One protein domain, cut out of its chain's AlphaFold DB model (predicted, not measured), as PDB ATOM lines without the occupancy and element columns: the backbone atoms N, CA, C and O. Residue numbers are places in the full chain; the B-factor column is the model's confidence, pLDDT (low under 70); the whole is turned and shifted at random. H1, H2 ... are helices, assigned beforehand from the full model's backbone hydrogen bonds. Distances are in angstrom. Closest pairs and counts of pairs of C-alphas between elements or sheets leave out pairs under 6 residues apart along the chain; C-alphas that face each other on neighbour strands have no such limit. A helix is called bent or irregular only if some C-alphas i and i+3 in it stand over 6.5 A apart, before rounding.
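AT A GLANCE: This is residues 12 to 85 of the 153 residues of an uncharacterized protein of Larimichthys crocea (UniProt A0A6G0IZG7). Helix H2 is bent into an L: its arm H2b packs on H1, while its arm H2a reaches away from H1. The 74 printed residues have two named helices, H1 then H2, and no named strand: all helix. The whole is only just compact, close to loose, with a radius of gyration of the C-alphas of 13.1 A, spanning 36 by 32 by 24 A.

HOW THE PARTS SIT: Look at H2, residues 51 to 71, one helix by its hydrogen bonds but bent: C-alphas 61 and 64 are 8.0 A apart. Its arms H2a, residues 51 to 61, and H2b, residues 64 to 71, are about perpendicular, 86 degrees. H1, residues 13 to 32, touches H2b, closest at the C-alphas of Glu 27 and Ala 65, 5.0 A; they run opposite ways at a steep tilt of 47 degrees. H1 and H2a are apart. Every O i to N i+4 pair is within hydrogen-bond range in H2a and H2b, 14 of 16 in H1.

IN THESE COORDINATES: Find C-alpha 51 at (197.254, 160.695, 152.118); H2a runs 15.3 A, H2b 10.6 A to C-alpha 71 at (182.593, 171.954, 171.224). H1 runs 26.2 A, only just irregular: C-alphas 18 and 21 are 6.6 A apart.

THE WHOLE: The printed part has no cut; H1 to H2 is a long link, 18 residues. Residues 77 to 84 have pLDDT under 70.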
ATOM      1  N   SER A  12     193.366 159.377 174.991       85.62
ATOM      2  CA  SER A  12     193.577 157.937 174.828       85.62
ATOM      3  C   SER A  12     192.762 157.386 173.654       85.62
ATOM      4  O   SER A  12     191.675 157.876 173.335       85.62
ATOM      5  N   ARG A  13     193.238 156.292 173.046       85.62
ATOM      6  CA  ARG A  13     192.489 155.582 171.994       85.62
ATOM      7  C   ARG A  13     191.084 155.185 172.457       85.62
ATOM      8  O   ARG A  13     190.147 155.273 171.671       85.62
ATOM      9  N   GLN A  14     190.946 154.750 173.711       88.38
ATOM     10  CA  GLN A  14     189.654 154.372 174.286       88.38
ATOM     11  C   GLN A  14     188.709 155.569 174.330       88.38
ATOM     12  O   GLN A  14     187.619 155.473 173.772       88.38
ATOM     13  N   HIS A  15     189.164 156.699 174.882       86.00
ATOM     14  CA  HIS A  15     188.394 157.940 174.912       86.00
ATOM     15  C   HIS A  15     187.959 158.356 173.501       86.00
ATOM     16  O   HIS A  15     186.776 158.574 173.257       86.00
ATOM     17  N   PHE A  16     188.881 158.358 172.535       86.44
ATOM     18  CA  PHE A  16     188.552 158.706 171.154       86.44
ATOM     19  C   PHE A  16     187.499 157.761 170.553       86.44
ATOM     20  O   PHE A  16     186.515 158.202 169.968       86.44
ATOM     21  N   SER A  17     187.664 156.449 170.737       88.88
ATOM     22  CA  SER A  17     186.755 155.445 170.171       88.88
ATOM     23  C   SER A  17     185.374 155.391 170.830       88.88
ATOM     24  O   SER A  17     184.405 155.081 170.143       88.88
ATOM     25  N   GLN A  18     185.282 155.657 172.135       90.19
ATOM     26  CA  GLN A  18     184.053 155.496 172.921       90.19
ATOM     27  C   GLN A  18     183.283 156.806 173.099       90.19
ATOM     28  O   GLN A  18     182.078 156.758 173.310       90.19
ATOM     29  N   MET A  19     183.959 157.956 173.002       89.75
ATOM     30  CA  MET A  19     183.355 159.274 173.221       89.75
ATOM     31  C   MET A  19     183.371 160.112 171.944       89.75
ATOM     32  O   MET A  19     182.318 160.470 171.422       89.75
ATOM     33  N   VAL A  20     184.563 160.379 171.398       90.19
ATOM     34  CA  VAL A  20     184.729 161.333 170.287       90.19
ATOM     35  C   VAL A  20     184.095 160.816 168.997       90.19
ATOM     36  O   VAL A  20     183.354 161.542 168.344       90.19
ATOM     37  N   MET A  21     184.348 159.556 168.632       93.31
ATOM     38  CA  MET A  21     183.835 158.988 167.383       93.31
ATOM     39  C   MET A  21     182.304 158.864 167.355       93.31
ATOM     40  O   MET A  21     181.716 159.317 166.373       93.31
ATOM     41  N   PRO A  22     181.628 158.321 168.390       94.88
ATOM     42  CA  PRO A  22     180.167 158.309 168.427       94.88
ATOM     43  C   PRO A  22     179.565 159.711 168.360       94.88
ATOM     44  O   PRO A  22     178.596 159.922 167.634       94.88
ATOM     45  N   LYS A  23     180.170 160.678 169.063       95.12
ATOM     46  CA  LYS A  23     179.725 162.070 169.022       95.12
ATOM     47  C   LYS A  23     179.878 162.669 167.625       95.12
ATOM     48  O   LYS A  23     178.931 163.245 167.112       95.12
ATOM     49  N   LEU A  24     181.018 162.455 166.969       95.00
ATOM     50  CA  LEU A  24     181.237 162.885 165.589       95.00
ATOM     51  C   LEU A  24     180.168 162.321 164.638       95.00
ATOM     52  O   LEU A  24     179.622 163.064 163.831       95.00
ATOM     53  N   TYR A  25     179.835 161.034 164.739       96.50
ATOM     54  CA  TYR A  25     178.797 160.434 163.894       96.50
ATOM     55  C   TYR A  25     177.401 160.986 164.179       96.50
ATOM     56  O   TYR A  25     176.615 161.188 163.252       96.50
ATOM     57  N   GLN A  26     177.096 161.259 165.449       95.94
ATOM     58  CA  GLN A  26     175.859 161.927 165.832       95.94
ATOM     59  C   GLN A  26     175.761 163.307 165.170       95.94
ATOM     60  O   GLN A  26     174.747 163.597 164.539       95.94
ATOM     61  N   GLU A  27     176.814 164.124 165.250       96.19
ATOM     62  CA  GLU A  27     176.830 165.453 164.626       96.19
ATOM     63  C   GLU A  27     176.736 165.376 163.097       96.19
ATOM     64  O   GLU A  27     176.026 166.173 162.487       96.19
ATOM     65  N   GLN A  28     177.363 164.378 162.463       96.94
ATOM     66  CA  GLN A  28     177.210 164.162 161.019       96.94
ATOM     67  C   GLN A  28     175.748 163.894 160.635       96.94
ATOM     68  O   GLN A  28     175.248 164.502 159.693       96.94
ATOM     69  N   LYS A  29     175.036 163.034 161.374       96.75
ATOM     70  CA  LYS A  29     173.612 162.760 161.108       96.75
ATOM     71  C   LYS A  29     172.720 163.973 161.352       96.75
ATOM     72  O   LYS A  29     171.751 164.178 160.626       96.75
ATOM     73  N   LEU A  30     173.028 164.770 162.374       96.25
ATOM     74  CA  LEU A  30     172.269 165.978 162.694       96.25
ATOM     75  C   LEU A  30     172.441 167.065 161.625       96.25
ATOM     76  O   LEU A  30     171.464 167.718 161.269       96.25
ATOM     77  N   LEU A  31     173.659 167.249 161.109       95.12
ATOM     78  CA  LEU A  31     173.981 168.327 160.170       95.12
ATOM     79  C   LEU A  31     173.739 167.953 158.704       95.12
ATOM     80  O   LEU A  31     173.354 168.812 157.914       95.12
ATOM     81  N   PHE A  32     173.958 166.690 158.335       94.94
ATOM     82  CA  PHE A  32     173.909 166.233 156.943       94.94
ATOM     83  C   PHE A  32     172.705 165.325 156.632       94.94
ATOM     84  O   PHE A  32     172.480 164.991 155.471       94.94
ATOM     85  N   GLY A  33     171.906 164.961 157.642       93.50
ATOM     86  CA  GLY A  33     170.703 164.130 157.516       93.50
ATOM     87  C   GLY A  33     170.870 162.708 158.065       93.50
ATOM     88  O   GLY A  33     171.975 162.191 158.189       93.50
ATOM     89  N   SER A  34     169.761 162.040 158.397       90.12
ATOM     90  CA  SER A  34     169.781 160.714 159.040       90.12
ATOM     91  C   SER A  34     170.310 159.584 158.157       90.12
ATOM     92  O   SER A  34     170.815 158.592 158.682       90.12
ATOM     93  N   ASP A  35     170.207 159.742 156.837       91.31
ATOM     94  CA  ASP A  35     170.430 158.672 155.857       91.31
ATOM     95  C   ASP A  35     171.840 158.712 155.243       91.31
ATOM     96  O   ASP A  35     172.126 158.040 154.250       91.31
ATOM     97  N   ILE A  36     172.742 159.507 155.822       92.38
ATOM     98  CA  ILE A  36     174.124 159.597 155.360       92.38
ATOM     99  C   ILE A  36     174.946 158.367 155.759       92.38
ATOM    100  O   ILE A  36     174.713 157.718 156.781       92.38
ATOM    101  N   THR A  37     175.985 158.083 154.976       92.81
ATOM    102  CA  THR A  37     177.047 157.173 155.414       92.81
ATOM    103  C   THR A  37     177.984 157.921 156.360       92.81
ATOM    104  O   THR A  37     178.522 158.966 156.002       92.81
ATOM    105  N   GLU A  38     178.181 157.391 157.566       93.06
ATOM    106  CA  GLU A  38     179.105 157.949 158.557       93.06
ATOM    107  C   GLU A  38     180.558 157.811 158.088       93.06
ATOM    108  O   GLU A  38     180.998 156.739 157.661       93.06
ATOM    109  N   HIS A  39     181.340 158.879 158.231       94.50
ATOM    110  CA  HIS A  39     182.743 158.892 157.830       94.50
ATOM    111  C   HIS A  39     183.675 159.124 159.019       94.50
ATOM    112  O   HIS A  39     183.437 159.965 159.885       94.50
ATOM    113  N   LYS A  40     184.794 158.397 159.036       93.94
ATOM    114  CA  LYS A  40     185.927 158.676 159.931       93.94
ATOM    115  C   LYS A  40     186.844 159.725 159.310       93.94
ATOM    116  O   LYS A  40     186.918 159.828 158.084       93.94
ATOM    117  N   LEU A  41     187.601 160.434 160.140       93.12
ATOM    118  CA  LEU A  41     188.749 161.204 159.664       93.12
ATOM    119  C   LEU A  41     189.819 160.260 159.095       93.12
ATOM    120  O   LEU A  41     189.972 159.125 159.557       93.12
ATOM    121  N   ILE A  42     190.536 160.728 158.075       94.25
ATOM    122  CA  ILE A  42     191.670 160.016 157.477       94.25
ATOM    123  C   ILE A  42     192.942 160.519 158.153       94.25
ATOM    124  O   ILE A  42     193.086 161.712 158.388       94.25
ATOM    125  N   VAL A  43     193.846 159.602 158.488       91.44
ATOM    126  CA  VAL A  43     195.157 159.939 159.053       91.44
ATOM    127  C   VAL A  43     196.174 159.979 157.924       91.44
ATOM    128  O   VAL A  43     196.159 159.113 157.047       91.44
ATOM    129  N   ASP A  44     197.057 160.970 157.963       92.50
ATOM    130  CA  ASP A  44     198.170 161.070 157.030       92.50
ATOM    131  C   ASP A  44     199.134 159.876 157.145       92.50
ATOM    132  O   ASP A  44     199.439 159.391 158.237       92.50
ATOM    133  N   VAL A  45     199.629 159.400 156.005       92.44
ATOM    134  CA  VAL A  45     200.532 158.255 155.885       92.44
ATOM    135  C   VAL A  45     201.710 158.653 155.004       92.44
ATOM    136  O   VAL A  45     201.612 158.683 153.783       92.44
ATOM    137  N   THR A  46     202.868 158.866 155.620       87.94
ATOM    138  CA  THR A  46     204.072 159.402 154.957       87.94
ATOM    139  C   THR A  46     204.533 158.634 153.713       87.94
ATOM    140  O   THR A  46     205.179 159.210 152.844       87.94
ATOM    141  N   THR A  47     204.216 157.341 153.602       89.12
ATOM    142  CA  THR A  47     204.583 156.499 152.450       89.12
ATOM    143  C   THR A  47     203.620 156.605 151.268       89.12
ATOM    144  O   THR A  47     203.919 156.081 150.195       89.12
ATOM    145  N   ARG A  48     202.471 157.269 151.425       86.31
ATOM    146  CA  ARG A  48     201.460 157.433 150.379       86.31
ATOM    147  C   ARG A  48     201.265 158.914 150.100       86.31
ATOM    148  O   ARG A  48     200.533 159.579 150.808       86.31
ATOM    149  N   TRP A  49     201.837 159.410 149.008       87.75
ATOM    150  CA  TRP A  49     201.842 160.847 148.694       87.75
ATOM    151  C   TRP A  49     200.452 161.528 148.728       87.75
ATOM    152  O   TRP A  49     200.345 162.689 149.104       87.75
ATOM    153  N   ASN A  50     199.383 160.800 148.375       90.75
ATOM    154  CA  ASN A  50     198.004 161.304 148.381       90.75
ATOM    155  C   ASN A  50     197.376 161.433 149.778       90.75
ATOM    156  O   ASN A  50     196.349 162.094 149.907       90.75
ATOM    157  N   SER A  51     197.930 160.797 150.817       92.94
ATOM    158  CA  SER A  51     197.254 160.695 152.118       92.94
ATOM    159  C   SER A  51     197.020 162.046 152.773       92.94
ATOM    160  O   SER A  51     195.986 162.228 153.410       92.94
ATOM    161  N   SER A  52     197.944 162.995 152.603       92.44
ATOM    162  CA  SER A  52     197.802 164.320 153.197       92.44
ATOM    163  C   SER A  52     196.654 165.085 152.540       92.44
ATOM    164  O   SER A  52     195.854 165.707 153.233       92.44
ATOM    165  N   LEU A  53     196.518 164.974 151.214       93.38
ATOM    166  CA  LEU A  53     195.403 165.561 150.471       93.38
ATOM    167  C   LEU A  53     194.074 164.871 150.813       93.38
ATOM    168  O   LEU A  53     193.084 165.556 151.038       93.38
ATOM    169  N   ASP A  54     194.058 163.537 150.914       94.94
ATOM    170  CA  ASP A  54     192.873 162.762 151.314       94.94
ATOM    171  C   ASP A  54     192.402 163.133 152.735       94.94
ATOM    172  O   ASP A  54     191.201 163.226 152.997       94.94
ATOM    173  N   MET A  55     193.344 163.361 153.656       95.25
ATOM    174  CA  MET A  55     193.072 163.839 155.013       95.25
ATOM    175  C   MET A  55     192.451 165.237 155.009       95.25
ATOM    176  O   MET A  55     191.454 165.439 155.701       95.25
ATOM    177  N   LEU A  56     193.012 166.180 154.243       93.50
ATOM    178  CA  LEU A  56     192.472 167.541 154.143       93.50
ATOM    179  C   LEU A  56     191.079 167.551 153.508       93.50
ATOM    180  O   LEU A  56     190.175 168.161 154.068       93.50
ATOM    181  N   GLU A  57     190.882 166.828 152.402       94.19
ATOM    182  CA  GLU A  57     189.580 166.694 151.727       94.19
ATOM    183  C   GLU A  57     188.526 166.148 152.707       94.19
ATOM    184  O   GLU A  57     187.479 166.761 152.907       94.19
ATOM    185  N   ARG A  58     188.849 165.075 153.446       95.44
ATOM    186  CA  ARG A  58     187.951 164.520 154.471       95.44
ATOM    187  C   ARG A  58     187.688 165.478 155.632       95.44
ATOM    188  O   ARG A  58     186.592 165.462 156.189       95.44
ATOM    189  N   TYR A  59     188.694 166.232 156.062       93.38
ATOM    190  CA  TYR A  59     188.531 167.198 157.142       93.38
ATOM    191  C   TYR A  59     187.579 168.320 156.727       93.38
ATOM    192  O   TYR A  59     186.660 168.612 157.484       93.38
ATOM    193  N   LEU A  60     187.756 168.887 155.529       92.56
ATOM    194  CA  LEU A  60     186.895 169.944 154.995       92.56
ATOM    195  C   LEU A  60     185.438 169.479 154.880       92.56
ATOM    196  O   LEU A  60     184.545 170.172 155.360       92.56
ATOM    197  N   ASP A  61     185.203 168.268 154.360       93.06
ATOM    198  CA  ASP A  61     183.856 167.683 154.255       93.06
ATOM    199  C   ASP A  61     183.161 167.532 155.620       93.06
ATOM    200  O   ASP A  61     181.942 167.651 155.739       93.06
ATOM    201  N   LEU A  62     183.936 167.237 156.668       93.81
ATOM    202  CA  LEU A  62     183.426 166.983 158.013       93.81
ATOM    203  C   LEU A  62     183.579 168.173 158.960       93.81
ATOM    204  O   LEU A  62     183.189 168.048 160.122       93.81
ATOM    205  N   GLN A  63     184.121 169.305 158.507       91.69
ATOM    206  CA  GLN A  63     184.527 170.413 159.373       91.69
ATOM    207  C   GLN A  63     183.397 170.878 160.310       91.69
ATOM    208  O   GLN A  63     183.655 170.960 161.515       91.69
ATOM    209  N   PRO A  64     182.140 171.059 159.850       91.06
ATOM    210  CA  PRO A  64     181.052 171.475 160.733       91.06
ATOM    211  C   PRO A  64     180.747 170.443 161.827       91.06
ATOM    212  O   PRO A  64     180.551 170.797 162.990       91.06
ATOM    213  N   ALA A  65     180.761 169.154 161.475       93.44
ATOM    214  CA  ALA A  65     180.510 168.065 162.416       93.44
ATOM    215  C   ALA A  65     181.673 167.874 163.400       93.44
ATOM    216  O   ALA A  65     181.446 167.598 164.576       93.44
ATOM    217  N   VAL A  66     182.916 168.056 162.945       91.31
ATOM    218  CA  VAL A  66     184.108 168.031 163.803       91.31
ATOM    219  C   VAL A  66     184.065 169.184 164.801       91.31
ATOM    220  O   VAL A  66     184.249 168.949 165.993       91.31
ATOM    221  N   ALA A  67     183.770 170.403 164.347       89.44
ATOM    222  CA  ALA A  67     183.642 171.566 165.218       89.44
ATOM    223  C   ALA A  67     182.536 171.361 166.268       89.44
ATOM    224  O   ALA A  67     182.787 171.518 167.462       89.44
ATOM    225  N   ALA A  68     181.342 170.926 165.852       90.62
ATOM    226  CA  ALA A  68     180.233 170.643 166.764       90.62
ATOM    227  C   ALA A  68     180.585 169.553 167.793       90.62
ATOM    228  O   ALA A  68     180.330 169.714 168.990       90.62
ATOM    229  N   ALA A  69     181.234 168.470 167.355       90.94
ATOM    230  CA  ALA A  69     181.628 167.378 168.235       90.94
ATOM    231  C   ALA A  69     182.672 167.826 169.265       90.94
ATOM    232  O   ALA A  69     182.541 167.507 170.444       90.94
ATOM    233  N   LEU A  70     183.676 168.601 168.847       86.56
ATOM    234  CA  LEU A  70     184.725 169.111 169.731       86.56
ATOM    235  C   LEU A  70     184.215 170.170 170.720       86.56
ATOM    236  O   LEU A  70     184.717 170.257 171.839       86.56
ATOM    237  N   LEU A  71     183.207 170.956 170.342       86.31
ATOM    238  CA  LEU A  71     182.593 171.954 171.224       86.31
ATOM    239  C   LEU A  71     181.585 171.351 172.213       86.31
ATOM    240  O   LEU A  71     181.171 172.040 173.151       86.31
ATOM    241  N   SER A  72     181.207 170.086 172.029       88.06
ATOM    242  CA  SER A  72     180.209 169.417 172.860       88.06
ATOM    243  C   SER A  72     180.690 169.175 174.299       88.06
ATOM    244  O   SER A  72     181.856 168.823 174.496       88.06
ATOM    245  N   PRO A  73     179.826 169.311 175.322       84.88
ATOM    246  CA  PRO A  73     180.207 169.087 176.721       84.88
ATOM    247  C   PRO A  73     180.729 167.673 177.011       84.88
ATOM    248  O   PRO A  73     181.494 167.481 177.952       84.88
ATOM    249  N   GLU A  74     180.318 166.679 176.219       84.38
ATOM    250  CA  GLU A  74     180.706 165.278 176.398       84.38
ATOM    251  C   GLU A  74     182.154 165.003 175.967       84.38
ATOM    252  O   GLU A  74     182.792 164.086 176.486       84.38
ATOM    253  N   VAL A  75     182.662 165.785 175.011       83.88
ATOM    254  CA  VAL A  75     184.028 165.674 174.473       83.88
ATOM    255  C   VAL A  75     184.940 166.751 175.064       83.88
ATOM    256  O   VAL A  75     186.124 166.516 175.308       83.88
ATOM    257  N   ARG A  76     184.395 167.940 175.319       76.12
ATOM    258  CA  ARG A  76     185.138 169.100 175.797       76.12
ATOM    259  C   ARG A  76     185.439 168.980 177.289       76.12
ATOM    260  O   ARG A  76     184.655 169.397 178.134       76.12
ATOM    261  N   HIS A  77     186.624 168.470 177.616       68.69
ATOM    262  CA  HIS A  77     187.102 168.409 179.001       68.69
ATOM    263  C   HIS A  77     187.645 169.748 179.529       68.69
ATOM    264  O   HIS A  77     187.546 170.011 180.726       68.69
ATOM    265  N   ASN A  78     188.188 170.609 178.660       64.25
ATOM    266  CA  ASN A  78     188.734 171.916 179.030       64.25
ATOM    267  C   ASN A  78     188.553 172.924 177.885       64.25
ATOM    268  O   ASN A  78     188.833 172.634 176.722       64.25
ATOM    269  N   THR A  79     188.086 174.127 178.211       58.56
ATOM    270  CA  THR A  79     187.802 175.182 177.233       58.56
ATOM    271  C   THR A  79     189.046 175.724 176.534       58.56
ATOM    272  O   THR A  79     188.901 176.241 175.430       58.56
ATOM    273  N   HIS A  80     190.227 175.575 177.141       59.75
ATOM    274  CA  HIS A  80     191.518 176.033 176.615       59.75
ATOM    275  C   HIS A  80     192.299 174.974 175.818       59.75
ATOM    276  O   HIS A  80     193.400 175.266 175.360       59.75
ATOM    277  N   GLU A  81     191.777 173.752 175.681       58.84
ATOM    278  CA  GLU A  81     192.476 172.638 175.012       58.84
ATOM    279  C   GLU A  81     192.026 172.407 173.567       58.84
ATOM    280  O   GLU A  81     192.660 171.639 172.847       58.84
ATOM    281  N   ILE A  82     190.944 173.049 173.131       63.56
ATOM    282  CA  ILE A  82     190.381 172.857 171.796       63.56
ATOM    283  C   ILE A  82     190.385 174.205 171.091       63.56
ATOM    284  O   ILE A  82     189.471 175.008 171.275       63.56
ATOM    285  N   ASP A  83     191.438 174.432 170.313       64.25
ATOM    286  CA  ASP A  83     191.470 175.484 169.308       64.25
ATOM    287  C   ASP A  83     190.909 174.895 168.011       64.25
ATOM    288  O   ASP A  83     191.459 173.938 167.455       64.25
ATOM    289  N   THR A  84     189.732 175.359 167.598       66.44
ATOM    290  CA  THR A  84     189.133 174.950 166.325       66.44
ATOM    291  C   THR A  84     189.594 175.921 165.257       66.44
ATOM    292  O   THR A  84     189.428 177.121 165.458       66.44
ATOM    293  N   LEU A  85     190.089 175.402 164.129       72.00
ATOM    294  CA  LEU A  85     190.449 176.218 162.969       72.00
ATOM    295  C   LEU A  85     189.300 177.169 162.617       72.00
ATOM    296  O   LEU A  85     188.151 176.729 162.470       72.00
TER     297      LEU A  85